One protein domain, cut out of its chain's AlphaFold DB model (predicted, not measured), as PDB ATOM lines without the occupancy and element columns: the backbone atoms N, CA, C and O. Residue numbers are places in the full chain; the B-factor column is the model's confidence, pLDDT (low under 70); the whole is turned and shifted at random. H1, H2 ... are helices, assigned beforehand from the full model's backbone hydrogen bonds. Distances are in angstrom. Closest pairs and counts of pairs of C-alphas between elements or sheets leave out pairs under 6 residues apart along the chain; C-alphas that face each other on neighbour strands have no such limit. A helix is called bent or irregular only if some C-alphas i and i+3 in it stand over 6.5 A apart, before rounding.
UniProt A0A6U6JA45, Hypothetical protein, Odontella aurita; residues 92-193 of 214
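Overview. This is residues 92 to 193 of the 214 residues of the protein "Hypothetical protein" of Odontella aurita (UniProt A0A6U6JA45). The chain makes a loose, open frame round an empty middle: the long helix H6 forms one side, the long helix H3 a second, and H4 with the thin link of residues 149 to 160 leads round the remaining side to little H5, near the beginning of H6. H2 folds back on the first part of H3 as a helical hairpin, and H1 packs across H3. The printed part has 102 residues with six named helices, H1 to H6 in order, and no named strand; the class is all helix. It is only just loose, close to compact, with a radius of gyration of the C-alphas of 15.7 A, and spans 43 by 35 by 24 A.

Arrangement. Begin with the longest helix, H6, residues 171 to 193, which has a kink of 25 degrees near residue 182. With residues 184 to 187 alone it only just touches H2, residues 106 to 114, with 3 pairs of C-alphas within 8 A; the closest are those of Gly 108 and Ile 184, 6.6 A apart. These two run opposite ways at a shallow tilt of 21 degrees. Go on from H2 to the hub, H3, residues 118 to 139: the two form a hairpin at a shallow tilt of 30 degrees, and the closest C-alphas, of Glu 109 and Val 121, are 5.9 A apart. H3 touches H1, residues 94 to 100, at a steep tilt of 60 degrees; the closest C-alphas are those of Gly 94 and Pro 122, 4.2 A apart. Past its kink of 36 degrees near residue 133, H3 touches H4, residues 143 to 148, about perpendicular at 76 degrees; the closest C-alphas are those of Gly 137 and Phe 143, 6.0 A apart. H5, residues 161 to 164, is close to H6 but not clearly touching, the closest C-alphas, of Asn 164 and Ser 171, being 7.5 A apart. H3 and H6 are apart. Every O i to N i+4 pair is within hydrogen-bond range in H4, against 4 of 5 in H2, 14 of 18 in H3, 13 of 19 in H6 and 1 of 3 in H1, where 2 of 4 O i to N i+3 pairs are; H5 is too short for an i+4 pair.

Along the chain. Find C-alpha 171 at (55.095, -10.309, 77.209); from there H6 runs 35.2 A to C-alpha 193 at (88.213, -21.467, 81.233). H3 begins at C-alpha 118, (75.209, 0.815, 75.685), and covers 32.1 A; it is irregular, with C-alphas 135 and 138 9.2 A apart. The others are shorter: H2 12.1 A, H1 10.0 A, H4 8.5 A and H5 5.1 A.

Size, cuts and confidence. Look for the two C-alphas farthest apart at Arg 139 and Glu 168, 44.5 A from each other. The printed part has no cut. The link from H4 to H5 is long, with 12 residues, and residues 148 to 155, of which 148 belongs to H4, stand free. Mean pLDDT of the printed part is 72.5; residues 158 to 193, H5 and H6 among them, are under 70.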
ATOM      1  N   LEU A  92      80.386  -1.807  95.238       87.75
ATOM      2  CA  LEU A  92      80.508  -2.376  93.902       87.75
ATOM      3  C   LEU A  92      79.927  -1.392  92.876       87.75
ATOM      4  O   LEU A  92      78.723  -1.148  92.852       87.75
ATOM      5  N   SER A  93      80.786  -0.830  92.022       85.75
ATOM      6  CA  SER A  93      80.394   0.100  90.956       85.75
ATOM      7  C   SER A  93      80.802  -0.433  89.585       85.75
ATOM      8  O   SER A  93      81.967  -0.766  89.367       85.75
ATOM      9  N   GLY A  94      79.853  -0.466  88.643       79.06
ATOM     10  CA  GLY A  94      80.052  -0.954  87.271       79.06
ATOM     11  C   GLY A  94      81.150  -0.226  86.485       79.06
ATOM     12  O   GLY A  94      81.770  -0.821  85.603       79.06
ATOM     13  N   GLU A  95      81.437   1.030  86.830       76.88
ATOM     14  CA  GLU A  95      82.493   1.826  86.194       76.88
ATOM     15  C   GLU A  95      83.892   1.316  86.554       76.88
ATOM     16  O   GLU A  95      84.748   1.164  85.683       76.88
ATOM     17  N   ARG A  96      84.116   0.982  87.832       78.19
ATOM     18  CA  ARG A  96      85.406   0.461  88.320       78.19
ATOM     19  C   ARG A  96      85.665  -0.961  87.828       78.19
ATOM     20  O   ARG A  96      86.802  -1.331  87.554       78.19
ATOM     21  N   LEU A  97      84.597  -1.736  87.646       81.00
ATOM     22  CA  LEU A  97      84.681  -3.135  87.235       81.00
ATOM     23  C   LEU A  97      85.243  -3.328  85.824       81.00
ATOM     24  O   LEU A  97      85.889  -4.342  85.572       81.00
ATOM     25  N   GLY A  98      85.078  -2.355  84.920       73.06
ATOM     26  CA  GLY A  98      85.691  -2.428  83.588       73.06
ATOM     27  C   GLY A  98      87.221  -2.542  83.645       73.06
ATOM     28  O   GLY A  98      87.821  -3.249  82.839       73.06
ATOM     29  N   GLN A  99      87.846  -1.905  84.640       78.06
ATOM     30  CA  GLN A  99      89.291  -1.977  84.864       78.06
ATOM     31  C   GLN A  99      89.696  -3.297  85.536       78.06
ATOM     32  O   GLN A  99      90.735  -3.858  85.197       78.06
ATOM     33  N   GLU A 100      88.867  -3.825  86.443       81.00
ATOM     34  CA  GLU A 100      89.136  -5.085  87.156       81.00
ATOM     35  C   GLU A 100      89.086  -6.315  86.244       81.00
ATOM     36  O   GLU A 100      89.915  -7.213  86.367       81.00
ATOM     37  N   PHE A 101      88.123  -6.372  85.320       79.56
ATOM     38  CA  PHE A 101      87.920  -7.546  84.469       79.56
ATOM     39  C   PHE A 101      88.900  -7.648  83.299       79.56
ATOM     40  O   PHE A 101      88.898  -8.673  82.611       79.56
ATOM     41  N   GLY A 102      89.722  -6.622  83.053       72.12
ATOM     42  CA  GLY A 102      90.789  -6.651  82.047       72.12
ATOM     43  C   GLY A 102      90.321  -7.049  80.641       72.12
ATOM     44  O   GLY A 102      91.058  -7.715  79.921       72.12
ATOM     45  N   GLY A 103      89.078  -6.719  80.272       77.25
ATOM     46  CA  GLY A 103      88.487  -7.078  78.977       77.25
ATOM     47  C   GLY A 103      87.890  -8.488  78.884       77.25
ATOM     48  O   GLY A 103      87.374  -8.852  77.832       77.25
ATOM     49  N   SER A 104      87.881  -9.281  79.961       79.94
ATOM     50  CA  SER A 104      87.242 -10.612  79.955       79.94
ATOM     51  C   SER A 104      85.742 -10.565  79.634       79.94
ATOM     52  O   SER A 104      85.198 -11.525  79.092       79.94
ATOM     53  N   THR A 105      85.081  -9.439  79.900       84.00
ATOM     54  CA  THR A 105      83.667  -9.199  79.595       84.00
ATOM     55  C   THR A 105      83.419  -8.573  78.221       84.00
ATOM     56  O   THR A 105      82.258  -8.480  77.826       84.00
ATOM     57  N   ALA A 106      84.462  -8.205  77.464       85.00
ATOM     58  CA  ALA A 106      84.349  -7.406  76.238       85.00
ATOM     59  C   ALA A 106      83.381  -8.007  75.207       85.00
ATOM     60  O   ALA A 106      82.509  -7.312  74.707       85.00
ATOM     61  N   ALA A 107      83.431  -9.323  74.983       85.25
ATOM     62  CA  ALA A 107      82.528  -9.983  74.037       85.25
ATOM     63  C   ALA A 107      81.037  -9.859  74.418       85.25
ATOM     64  O   ALA A 107      80.177  -9.811  73.544       85.25
ATOM     65  N   GLY A 108      80.716  -9.835  75.717       83.88
ATOM     66  CA  GLY A 108      79.346  -9.608  76.187       83.88
ATOM     67  C   GLY A 108      78.938  -8.136  76.111       83.88
ATOM     68  O   GLY A 108      77.781  -7.829  75.837       83.88
ATOM     69  N   GLU A 109      79.893  -7.230  76.309       88.75
ATOM     70  CA  GLU A 109      79.688  -5.785  76.185       88.75
ATOM     71  C   GLU A 109      79.434  -5.384  74.730       88.75
ATOM     72  O   GLU A 109      78.460  -4.690  74.459       88.75
ATOM     73  N   ASP A 110      80.216  -5.913  73.788       88.69
ATOM     74  CA  ASP A 110      80.050  -5.666  72.353       88.69
ATOM     75  C   ASP A 110      78.665  -6.103  71.857       88.69
ATOM     76  O   ASP A 110      78.055  -5.434  71.027       88.69
ATOM     77  N   GLN A 111      78.127  -7.203  72.394       87.75
ATOM     78  CA  GLN A 111      76.770  -7.654  72.069       87.75
ATOM     79  C   GLN A 111      75.694  -6.701  72.594       87.75
ATOM     80  O   GLN A 111      74.688  -6.481  71.920       87.75
ATOM     81  N   LEU A 112      75.887  -6.131  73.785       88.12
ATOM     82  CA  LEU A 112      74.965  -5.140  74.340       88.12
ATOM     83  C   LEU A 112      74.988  -3.851  73.520       88.12
ATOM     84  O   LEU A 112      73.928  -3.326  73.191       88.12
ATOM     85  N   VAL A 113      76.179  -3.401  73.135       90.31
ATOM     86  CA  VAL A 113      76.377  -2.246  72.250       90.31
ATOM     87  C   VAL A 113      75.709  -2.484  70.891       90.31
ATOM     88  O   VAL A 113      74.928  -1.660  70.425       90.31
ATOM     89  N   GLN A 114      75.908  -3.655  70.276       89.69
ATOM     90  CA  GLN A 114      75.254  -4.014  69.007       89.69
ATOM     91  C   GLN A 114      73.723  -4.062  69.105       89.69
ATOM     92  O   GLN A 114      73.033  -3.801  68.121       89.69
ATOM     93  N   ALA A 115      73.186  -4.379  70.284       88.81
ATOM     94  CA  ALA A 115      71.754  -4.353  70.561       88.81
ATOM     95  C   ALA A 115      71.214  -2.946  70.897       88.81
ATOM     96  O   ALA A 115      70.021  -2.820  71.183       88.81
ATOM     97  N   GLY A 116      72.058  -1.906  70.883       89.62
ATOM     98  CA  GLY A 116      71.698  -0.535  71.258       89.62
ATOM     99  C   GLY A 116      71.431  -0.367  72.757       89.62
ATOM    100  O   GLY A 116      70.553   0.401  73.150       89.62
ATOM    101  N   LEU A 117      72.112  -1.152  73.597       91.31
ATOM    102  CA  LEU A 117      71.973  -1.173  75.057       91.31
ATOM    103  C   LEU A 117      73.263  -0.726  75.757       91.31
ATOM    104  O   LEU A 117      73.635  -1.271  76.798       91.31
ATOM    105  N   ASP A 118      73.935   0.273  75.198       87.81
ATOM    106  CA  ASP A 118      75.209   0.815  75.685       87.81
ATOM    107  C   ASP A 118      75.123   1.238  77.162       87.81
ATOM    108  O   ASP A 118      75.974   0.887  77.982       87.81
ATOM    109  N   ASP A 119      74.013   1.877  77.540       88.56
ATOM    110  CA  ASP A 119      73.740   2.340  78.906       88.56
ATOM    111  C   ASP A 119      73.632   1.195  79.932       88.56
ATOM    112  O   ASP A 119      73.716   1.412  81.141       88.56
ATOM    113  N   GLN A 120      73.423  -0.045  79.475       88.38
ATOM    114  CA  GLN A 120      73.275  -1.225  80.336       88.38
ATOM    115  C   GLN A 120      74.603  -1.944  80.592       88.38
ATOM    116  O   GLN A 120      74.662  -2.844  81.435       88.38
ATOM    117  N   VAL A 121      75.684  -1.548  79.914       88.69
ATOM    118  CA  VAL A 121      77.009  -2.160  80.068       88.69
ATOM    119  C   VAL A 121      77.512  -2.128  81.525       88.69
ATOM    120  O   VAL A 121      77.952  -3.173  82.016       88.69
ATOM    121  N   PRO A 122      77.400  -1.021  82.290       89.38
ATOM    122  CA  PRO A 122      77.811  -1.011  83.697       89.38
ATOM    123  C   PRO A 122      77.006  -1.986  84.571       89.38
ATOM    124  O   PRO A 122      77.568  -2.624  85.463       89.38
ATOM    125  N   LEU A 123      75.705  -2.139  84.298       88.94
ATOM    126  CA  LEU A 123      74.833  -3.077  85.014       88.94
ATOM    127  C   LEU A 123      75.192  -4.529  84.694       88.94
ATOM    128  O   LEU A 123      75.232  -5.366  85.595       88.94
ATOM    129  N   PHE A 124      75.513  -4.820  83.434       89.75
ATOM    130  CA  PHE A 124      76.017  -6.127  83.026       89.75
ATOM    131  C   PHE A 124      77.319  -6.484  83.755       89.75
ATOM    132  O   PHE A 124      77.413  -7.564  84.340       89.75
ATOM    133  N   ARG A 125      78.290  -5.563  83.805       89.44
ATOM    134  CA  ARG A 125      79.552  -5.761  84.543       89.44
ATOM    135  C   ARG A 125      79.309  -6.040  86.025       89.44
ATOM    136  O   ARG A 125      79.903  -6.963  86.581       89.44
ATOM    137  N   LEU A 126      78.414  -5.277  86.655       90.25
ATOM    138  CA  LEU A 126      78.036  -5.484  88.053       90.25
ATOM    139  C   LEU A 126      77.421  -6.872  88.271       90.25
ATOM    140  O   LEU A 126      77.781  -7.566  89.220       90.25
ATOM    141  N   PHE A 127      76.540  -7.304  87.370       89.50
ATOM    142  CA  PHE A 127      75.924  -8.624  87.447       89.50
ATOM    143  C   PHE A 127      76.958  -9.752  87.319       89.50
ATOM    144  O   PHE A 127      76.959 -10.681  88.127       89.50
ATOM    145  N   VAL A 128      77.890  -9.647  86.366       89.44
ATOM    146  CA  VAL A 128      78.987 -10.615  86.210       89.44
ATOM    147  C   VAL A 128      79.873 -10.654  87.456       89.44
ATOM    148  O   VAL A 128      80.234 -11.740  87.905       89.44
ATOM    149  N   LYS A 129      80.172  -9.500  88.069       90.19
ATOM    150  CA  LYS A 129      80.919  -9.435  89.334       90.19
ATOM    151  C   LYS A 129      80.221 -10.174  90.459       90.19
ATOM    152  O   LYS A 129      80.862 -10.978  91.127       90.19
ATOM    153  N   ILE A 130      78.925  -9.941  90.647       90.69
ATOM    154  CA  ILE A 130      78.149 -10.628  91.682       90.69
ATOM    155  C   ILE A 130      78.221 -12.144  91.480       90.69
ATOM    156  O   ILE A 130      78.467 -12.869  92.438       90.69
ATOM    157  N   LEU A 131      78.072 -12.626  90.242       90.00
ATOM    158  CA  LEU A 131      78.171 -14.056  89.941       90.00
ATOM    159  C   LEU A 131      79.570 -14.622  90.213       90.00
ATOM    160  O   LEU A 131      79.680 -15.691  90.804       90.00
ATOM    161  N   ALA A 132      80.626 -13.910  89.814       89.81
ATOM    162  CA  ALA A 132      82.003 -14.346  90.040       89.81
ATOM    163  C   ALA A 132      82.327 -14.461  91.540       89.81
ATOM    164  O   ALA A 132      82.894 -15.460  91.976       89.81
ATOM    165  N   GLU A 133      81.919 -13.473  92.340       90.88
ATOM    166  CA  GLU A 133      82.090 -13.495  93.797       90.88
ATOM    167  C   GLU A 133      81.222 -14.583  94.453       90.88
ATOM    168  O   GLU A 133      81.667 -15.260  95.380       90.88
ATOM    169  N   TYR A 134      80.013 -14.820  93.934       89.06
ATOM    170  CA  TYR A 134      79.139 -15.892  94.410       89.06
ATOM    171  C   TYR A 134      79.737 -17.284  94.157       89.06
ATOM    172  O   TYR A 134      79.723 -18.127  95.052       89.06
ATOM    173  N   GLU A 135      80.325 -17.528  92.979       89.31
ATOM    174  CA  GLU A 135      81.018 -18.792  92.671       89.31
ATOM    175  C   GLU A 135      82.252 -19.026  93.565       89.31
ATOM    176  O   GLU A 135      82.655 -20.169  93.794       89.31
ATOM    177  N   MET A 136      82.866 -17.961  94.090       88.31
ATOM    178  CA  MET A 136      83.992 -18.078  95.019       88.31
ATOM    179  C   MET A 136      83.572 -18.544  96.420       88.31
ATOM    180  O   MET A 136      84.422 -19.104  97.125       88.31
ATOM    181  N   GLY A 137      82.301 -18.359  96.800       87.81
ATOM    182  CA  GLY A 137      81.766 -18.708  98.118       87.81
ATOM    183  C   GLY A 137      82.549 -18.022  99.237       87.81
ATOM    184  O   GLY A 137      82.932 -16.863  99.099       87.81
ATOM    185  N   ASP A 138      82.886 -18.762 100.292       88.56
ATOM    186  CA  ASP A 138      83.624 -18.278 101.476       88.56
ATOM    187  C   ASP A 138      85.002 -17.662 101.172       88.56
ATOM    188  O   ASP A 138      85.612 -17.011 102.018       88.56
ATOM    189  N   ARG A 139      85.534 -17.875  99.961       91.00
ATOM    190  CA  ARG A 139      86.794 -17.256  99.520       91.00
ATOM    191  C   ARG A 139      86.607 -15.815  99.051       91.00
ATOM    192  O   ARG A 139      87.603 -15.109  98.891       91.00
ATOM    193  N   SER A 140      85.369 -15.393  98.793       90.38
ATOM    194  CA  SER A 140      85.046 -14.016  98.443       90.38
ATOM    195  C   SER A 140      85.030 -13.140  99.698       90.38
ATOM    196  O   SER A 140      84.364 -13.482 100.678       90.38
ATOM    197  N   PRO A 141      85.673 -11.959  99.674       91.25
ATOM    198  CA  PRO A 141      85.537 -10.991 100.759       91.25
ATOM    199  C   PRO A 141      84.105 -10.449 100.893       91.25
ATOM    200  O   PRO A 141      83.769  -9.919 101.946       91.25
ATOM    201  N   TYR A 142      83.272 -10.583  99.857       91.56
ATOM    202  CA  TYR A 142      81.875 -10.139  99.838       91.56
ATOM    203  C   TYR A 142      80.891 -11.236 100.247       91.56
ATOM    204  O   TYR A 142      79.683 -11.000 100.245       91.56
ATOM    205  N   PHE A 143      81.377 -12.427 100.601       92.12
ATOM    206  CA  PHE A 143      80.516 -13.552 100.937       92.12
ATOM    207  C   PHE A 143      79.493 -13.246 102.044       92.12
ATOM    208  O   PHE A 143      78.318 -13.542 101.822       92.12
ATOM    209  N   PRO A 144      79.847 -12.588 103.173       92.56
ATOM    210  CA  PRO A 144      78.863 -12.269 104.211       92.56
ATOM    211  C   PRO A 144      77.720 -11.398 103.683       92.56
ATOM    212  O   PRO A 144      76.550 -11.655 103.961       92.56
ATOM    213  N   TRP A 145      78.041 -10.415 102.838       92.44
ATOM    214  CA  TRP A 145      77.038  -9.581 102.184       92.44
ATOM    215  C   TRP A 145      76.170 -10.385 101.210       92.44
ATOM    216  O   TRP A 145      74.948 -10.349 101.326       92.44
ATOM    217  N   LEU A 146      76.772 -11.170 100.311       91.25
ATOM    218  CA  LEU A 146      76.042 -11.998  99.343       91.25
ATOM    219  C   LEU A 146      75.137 -13.035 100.018       91.25
ATOM    220  O   LEU A 146      74.030 -13.296  99.541       91.25
ATOM    221  N   ASN A 147      75.580 -13.615 101.134       89.44
ATOM    222  CA  ASN A 147      74.797 -14.602 101.864       89.44
ATOM    223  C   ASN A 147      73.591 -13.980 102.590       89.44
ATOM    224  O   ASN A 147      72.562 -14.638 102.747       89.44
ATOM    225  N   SER A 148      73.684 -12.700 102.961       89.81
ATOM    226  CA  SER A 148      72.579 -11.947 103.563       89.81
ATOM    227  C   SER A 148      71.503 -11.495 102.564       89.81
ATOM    228  O   SER A 148      70.418 -11.082 102.979       89.81
ATOM    229  N   LEU A 149      71.775 -11.559 101.254       89.12
ATOM    230  CA  LEU A 149      70.853 -11.058 100.236       89.12
ATOM    231  C   LEU A 149      69.557 -11.883 100.153       89.12
ATOM    232  O   LEU A 149      69.562 -13.099 100.385       89.12
ATOM    233  N   PRO A 150      68.441 -11.252  99.736       85.69
ATOM    234  CA  PRO A 150      67.230 -11.973  99.383       85.69
ATOM    235  C   PRO A 150      67.505 -13.066  98.351       85.69
ATOM    236  O   PRO A 150      67.975 -12.801  97.246       85.69
ATOM    237  N   LYS A 151      67.143 -14.308  98.682       80.88
ATOM    238  CA  LYS A 151      67.210 -15.435  97.738       80.88
ATOM    239  C   LYS A 151      66.105 -15.364  96.673       80.88
ATOM    240  O   LYS A 151      66.162 -16.061  95.662       80.88
ATOM    241  N   ARG A 152      65.080 -14.532  96.896       77.50
ATOM    242  CA  ARG A 152      63.941 -14.321  95.998       77.50
ATOM    243  C   ARG A 152      63.604 -12.840  95.906       77.50
ATOM    244  O   ARG A 152      63.535 -12.152  96.916       77.50
ATOM    245  N   PHE A 153      63.320 -12.394  94.688       79.44
ATOM    246  CA  PHE A 153      62.768 -11.072  94.405       79.44
ATOM    247  C   PHE A 153      61.412 -11.248  93.729       79.44
ATOM    248  O   PHE A 153      61.293 -12.050  92.804       79.44
ATOM    249  N   ASN A 154      60.396 -10.498  94.149       79.88
ATOM    250  CA  ASN A 154      59.066 -10.500  93.531       79.88
ATOM    251  C   ASN A 154      58.990  -9.432  92.426       79.88
ATOM    252  O   ASN A 154      58.294  -8.431  92.564       79.88
ATOM    253  N   ASN A 155      59.740  -9.623  91.339       81.12
ATOM    254  CA  ASN A 155      59.774  -8.713  90.193       81.12
ATOM    255  C   ASN A 155      59.145  -9.365  88.945       81.12
ATOM    256  O   ASN A 155      58.824 -10.553  88.933       81.12
ATOM    257  N   GLY A 156      58.965  -8.602  87.863       73.12
ATOM    258  CA  GLY A 156      58.336  -9.114  86.636       73.12
ATOM    259  C   GLY A 156      59.059 -10.312  85.998       73.12
ATOM    260  O   GLY A 156      58.429 -11.078  85.268       73.12
ATOM    261  N   ALA A 157      60.352 -10.498  86.296       71.69
ATOM    262  CA  ALA A 157      61.164 -11.612  85.808       71.69
ATOM    263  C   ALA A 157      60.968 -12.910  86.608       71.69
ATOM    264  O   ALA A 157      61.208 -13.989  86.071       71.69
ATOM    265  N   SER A 158      60.495 -12.833  87.856       66.31
ATOM    266  CA  SER A 158      60.189 -14.001  88.695       66.31
ATOM    267  C   SER A 158      58.715 -14.421  88.658       66.31
ATOM    268  O   SER A 158      58.333 -15.433  89.251       66.31
ATOM    269  N   MET A 159      57.867 -13.685  87.935       61.22
ATOM    270  CA  MET A 159      56.461 -14.030  87.745       61.22
ATOM    271  C   MET A 159      56.300 -15.176  86.737       61.22
ATOM    272  O   MET A 159      56.747 -15.109  85.593       61.22
ATOM    273  N   THR A 160      55.592 -16.233  87.137       57.75
ATOM    274  CA  THR A 160      55.186 -17.299  86.213       57.75
ATOM    275  C   THR A 160      54.203 -16.763  85.168       57.75
ATOM    276  O   THR A 160      53.426 -15.841  85.438       57.75
ATOM    277  N   ARG A 161      54.195 -17.368  83.967       53.31
ATOM    278  CA  ARG A 161      53.350 -16.945  82.826       53.31
ATOM    279  C   ARG A 161      51.887 -16.684  83.207       53.31
ATOM    280  O   ARG A 161      51.299 -15.748  82.685       53.31
ATOM    281  N   LYS A 162      51.322 -17.442  84.156       50.94
ATOM    282  CA  LYS A 162      49.938 -17.257  84.628       50.94
ATOM    283  C   LYS A 162      49.684 -15.907  85.313       50.94
ATOM    284  O   LYS A 162      48.599 -15.372  85.150       50.94
ATOM    285  N   ARG A 163      50.656 -15.348  86.046       48.78
ATOM    286  CA  ARG A 163      50.508 -14.045  86.726       48.78
ATOM    287  C   ARG A 163      50.822 -12.866  85.791       48.78
ATOM    288  O   ARG A 163      50.254 -11.794  85.953       48.78
ATOM    289  N   ASN A 164      51.688 -13.074  84.794       45.44
ATOM    290  CA  ASN A 164      51.999 -12.075  83.759       45.44
ATOM    291  C   ASN A 164      50.935 -11.994  82.648       45.44
ATOM    292  O   ASN A 164      50.785 -10.938  82.042       45.44
ATOM    293  N   ALA A 165      50.165 -13.062  82.408       49.72
ATOM    294  CA  ALA A 165      49.092 -13.080  81.407       49.72
ATOM    295  C   ALA A 165      47.943 -12.101  81.713       49.72
ATOM    296  O   ALA A 165      47.211 -11.726  80.810       49.72
ATOM    297  N   THR A 166      47.806 -11.630  82.956       48.97
ATOM    298  CA  THR A 166      46.809 -10.609  83.323       48.97
ATOM    299  C   THR A 166      47.262  -9.177  82.977       48.97
ATOM    300  O   THR A 166      46.518  -8.228  83.200       48.97
ATOM    301  N   ARG A 167      48.477  -8.979  82.436       46.41
ATOM    302  CA  ARG A 167      48.994  -7.669  81.989       46.41
ATOM    303  C   ARG A 167      49.545  -7.790  80.564       46.41
ATOM    304  O   ARG A 167      50.752  -7.911  80.361       46.41
ATOM    305  N   GLU A 168      48.650  -7.753  79.579       46.03
ATOM    306  CA  GLU A 168      48.893  -8.074  78.157       46.03
ATOM    307  C   GLU A 168      49.911  -7.190  77.394       46.03
ATOM    308  O   GLU A 168      50.135  -7.409  76.212       46.03
ATOM    309  N   ILE A 169      50.609  -6.243  78.035       54.22
ATOM    310  CA  ILE A 169      51.574  -5.351  77.354       54.22
ATOM    311  C   ILE A 169      53.047  -5.766  77.596       54.22
ATOM    312  O   ILE A 169      53.936  -5.392  76.840       54.22
ATOM    313  N   HIS A 170      53.347  -6.592  78.608       48.09
ATOM    314  CA  HIS A 170      54.738  -6.894  79.012       48.09
ATOM    315  C   HIS A 170      55.369  -8.151  78.378       48.09
ATOM    316  O   HIS A 170      56.584  -8.342  78.473       48.09
ATOM    317  N   SER A 171      54.591  -9.027  77.737       46.28
ATOM    318  CA  SER A 171      55.095 -10.309  77.209       46.28
ATOM    319  C   SER A 171      56.011 -10.148  75.989       46.28
ATOM    320  O   SER A 171      56.968 -10.911  75.847       46.28
ATOM    321  N   ALA A 172      55.785  -9.126  75.159       45.09
ATOM    322  CA  ALA A 172      56.618  -8.840  73.990       45.09
ATOM    323  C   ALA A 172      58.025  -8.339  74.378       45.09
ATOM    324  O   ALA A 172      59.013  -8.760  73.785       45.09
ATOM    325  N   TRP A 173      58.135  -7.519  75.430       48.28
ATOM    326  CA  TRP A 173      59.408  -6.932  75.877       48.28
ATOM    327  C   TRP A 173      60.366  -7.959  76.506       48.28
ATOM    328  O   TRP A 173      61.584  -7.858  76.368       48.28
ATOM    329  N   MET A 174      59.827  -8.987  77.171       42.72
ATOM    330  CA  MET A 174      60.627 -10.077  77.745       42.72
ATOM    331  C   MET A 174      61.119 -11.074  76.687       42.72
ATOM    332  O   MET A 174      62.198 -11.638  76.853       42.72
ATOM    333  N   SER A 175      60.367 -11.292  75.601       42.44
ATOM    334  CA  SER A 175      60.715 -12.299  74.589       42.44
ATOM    335  C   SER A 175      62.018 -11.965  73.858       42.44
ATOM    336  O   SER A 175      62.838 -12.851  73.655       42.44
ATOM    337  N   THR A 176      62.264 -10.689  73.551       45.22
ATOM    338  CA  THR A 176      63.495 -10.235  72.876       45.22
ATOM    339  C   THR A 176      64.741 -10.348  73.770       45.22
ATOM    340  O   THR A 176      65.859 -10.440  73.275       45.22
ATOM    341  N   ARG A 177      64.580 -10.373  75.103       47.91
ATOM    342  CA  ARG A 177      65.697 -10.423  76.072       47.91
ATOM    343  C   ARG A 177      66.110 -11.840  76.487       47.91
ATOM    344  O   ARG A 177      67.214 -12.020  76.999       47.91
ATOM    345  N   VAL A 178      65.270 -12.851  76.259       46.88
ATOM    346  CA  VAL A 178      65.605 -14.258  76.561       46.88
ATOM    347  C   VAL A 178      66.664 -14.803  75.595       46.88
ATOM    348  O   VAL A 178      67.532 -15.572  76.016       46.88
ATOM    349  N   ASP A 179      66.681 -14.332  74.347       46.16
ATOM    350  CA  ASP A 179      67.697 -14.725  73.363       46.16
ATOM    351  C   ASP A 179      69.096 -14.211  73.740       46.16
ATOM    352  O   ASP A 179      70.080 -14.946  73.609       46.16
ATOM    353  N   LEU A 180      69.181 -13.022  74.352       45.50
ATOM    354  CA  LEU A 180      70.426 -12.447  74.873       45.50
ATOM    355  C   LEU A 180      71.013 -13.296  76.017       45.50
ATOM    356  O   LEU A 180      72.215 -13.550  76.069       45.50
ATOM    357  N   LEU A 181      70.163 -13.810  76.912       43.41
ATOM    358  CA  LEU A 181      70.595 -14.656  78.031       43.41
ATOM    359  C   LEU A 181      71.108 -16.030  77.574       43.41
ATOM    360  O   LEU A 181      71.990 -16.599  78.222       43.41
ATOM    361  N   SER A 182      70.605 -16.564  76.457       48.41
ATOM    362  CA  SER A 182      71.129 -17.811  75.884       48.41
ATOM    363  C   SER A 182      72.543 -17.634  75.306       48.41
ATOM    364  O   SER A 182      73.406 -18.487  75.520       48.41
ATOM    365  N   HIS A 183      72.823 -16.483  74.688       45.16
ATOM    366  CA  HIS A 183      74.150 -16.133  74.175       45.16
ATOM    367  C   HIS A 183      75.148 -15.792  75.288       45.16
ATOM    368  O   HIS A 183      76.289 -16.260  75.256       45.16
ATOM    369  N   ILE A 184      74.715 -15.091  76.341       48.19
ATOM    370  CA  ILE A 184      75.551 -14.824  77.521       48.19
ATOM    371  C   ILE A 184      75.956 -16.135  78.218       48.19
ATOM    372  O   ILE A 184      77.097 -16.261  78.655       48.19
ATOM    373  N   ARG A 185      75.088 -17.160  78.258       44.66
ATOM    374  CA  ARG A 185      75.452 -18.496  78.781       44.66
ATOM    375  C   ARG A 185      76.556 -19.178  77.964       44.66
ATOM    376  O   ARG A 185      77.426 -19.825  78.549       44.66
ATOM    377  N   SER A 186      76.565 -19.002  76.643       43.09
ATOM    378  CA  SER A 186      77.655 -19.478  75.777       43.09
ATOM    379  C   SER A 186      78.974 -18.753  76.090       43.09
ATOM    380  O   SER A 186      80.027 -19.380  76.223       43.09
ATOM    381  N   SER A 187      78.907 -17.444  76.346       45.59
ATOM    382  CA  SER A 187      80.074 -16.616  76.684       45.59
ATOM    383  C   SER A 187      80.635 -16.902  78.093       45.59
ATOM    384  O   SER A 187      81.845 -17.045  78.277       45.59
ATOM    385  N   LEU A 188      79.767 -17.128  79.089       44.12
ATOM    386  CA  LEU A 188      80.151 -17.533  80.453       44.12
ATOM    387  C   LEU A 188      80.835 -18.911  80.496       44.12
ATOM    388  O   LEU A 188      81.699 -19.155  81.338       44.12
ATOM    389  N   SER A 189      80.508 -19.794  79.547       46.75
ATOM    390  CA  SER A 189      81.182 -21.089  79.373       46.75
ATOM    391  C   SER A 189      82.654 -20.918  78.974       46.75
ATOM    392  O   SER A 189      83.513 -21.668  79.442       46.75
ATOM    393  N   CYS A 190      82.962 -19.899  78.161       40.91
ATOM    394  CA  CYS A 190      84.336 -19.512  77.833       40.91
ATOM    395  C   CYS A 190      85.034 -18.812  79.008       40.91
ATOM    396  O   CYS A 190      86.202 -19.097  79.279       40.91
ATOM    397  N   LEU A 191      84.318 -17.968  79.763       41.38
ATOM    398  CA  LEU A 191      84.846 -17.277  80.947       41.38
ATOM    399  C   LEU A 191      85.316 -18.264  82.034       41.38
ATOM    400  O   LEU A 191      86.353 -18.065  82.666       41.38
ATOM    401  N   ARG A 192      84.618 -19.401  82.174       45.78
ATOM    402  CA  ARG A 192      84.974 -20.499  83.092       45.78
ATOM    403  C   ARG A 192      86.346 -21.123  82.832       45.78
ATOM    404  O   ARG A 192      86.936 -21.703  83.739       45.78
ATOM    405  N   ARG A 193      86.867 -21.003  81.607       44.25
ATOM    406  CA  ARG A 193      88.213 -21.467  81.233       44.25
ATOM    407  C   ARG A 193      89.302 -20.414  81.480       44.25
ATOM    408  O   ARG A 193      90.474 -20.771  81.503       44.25
TER     409      ARG A 193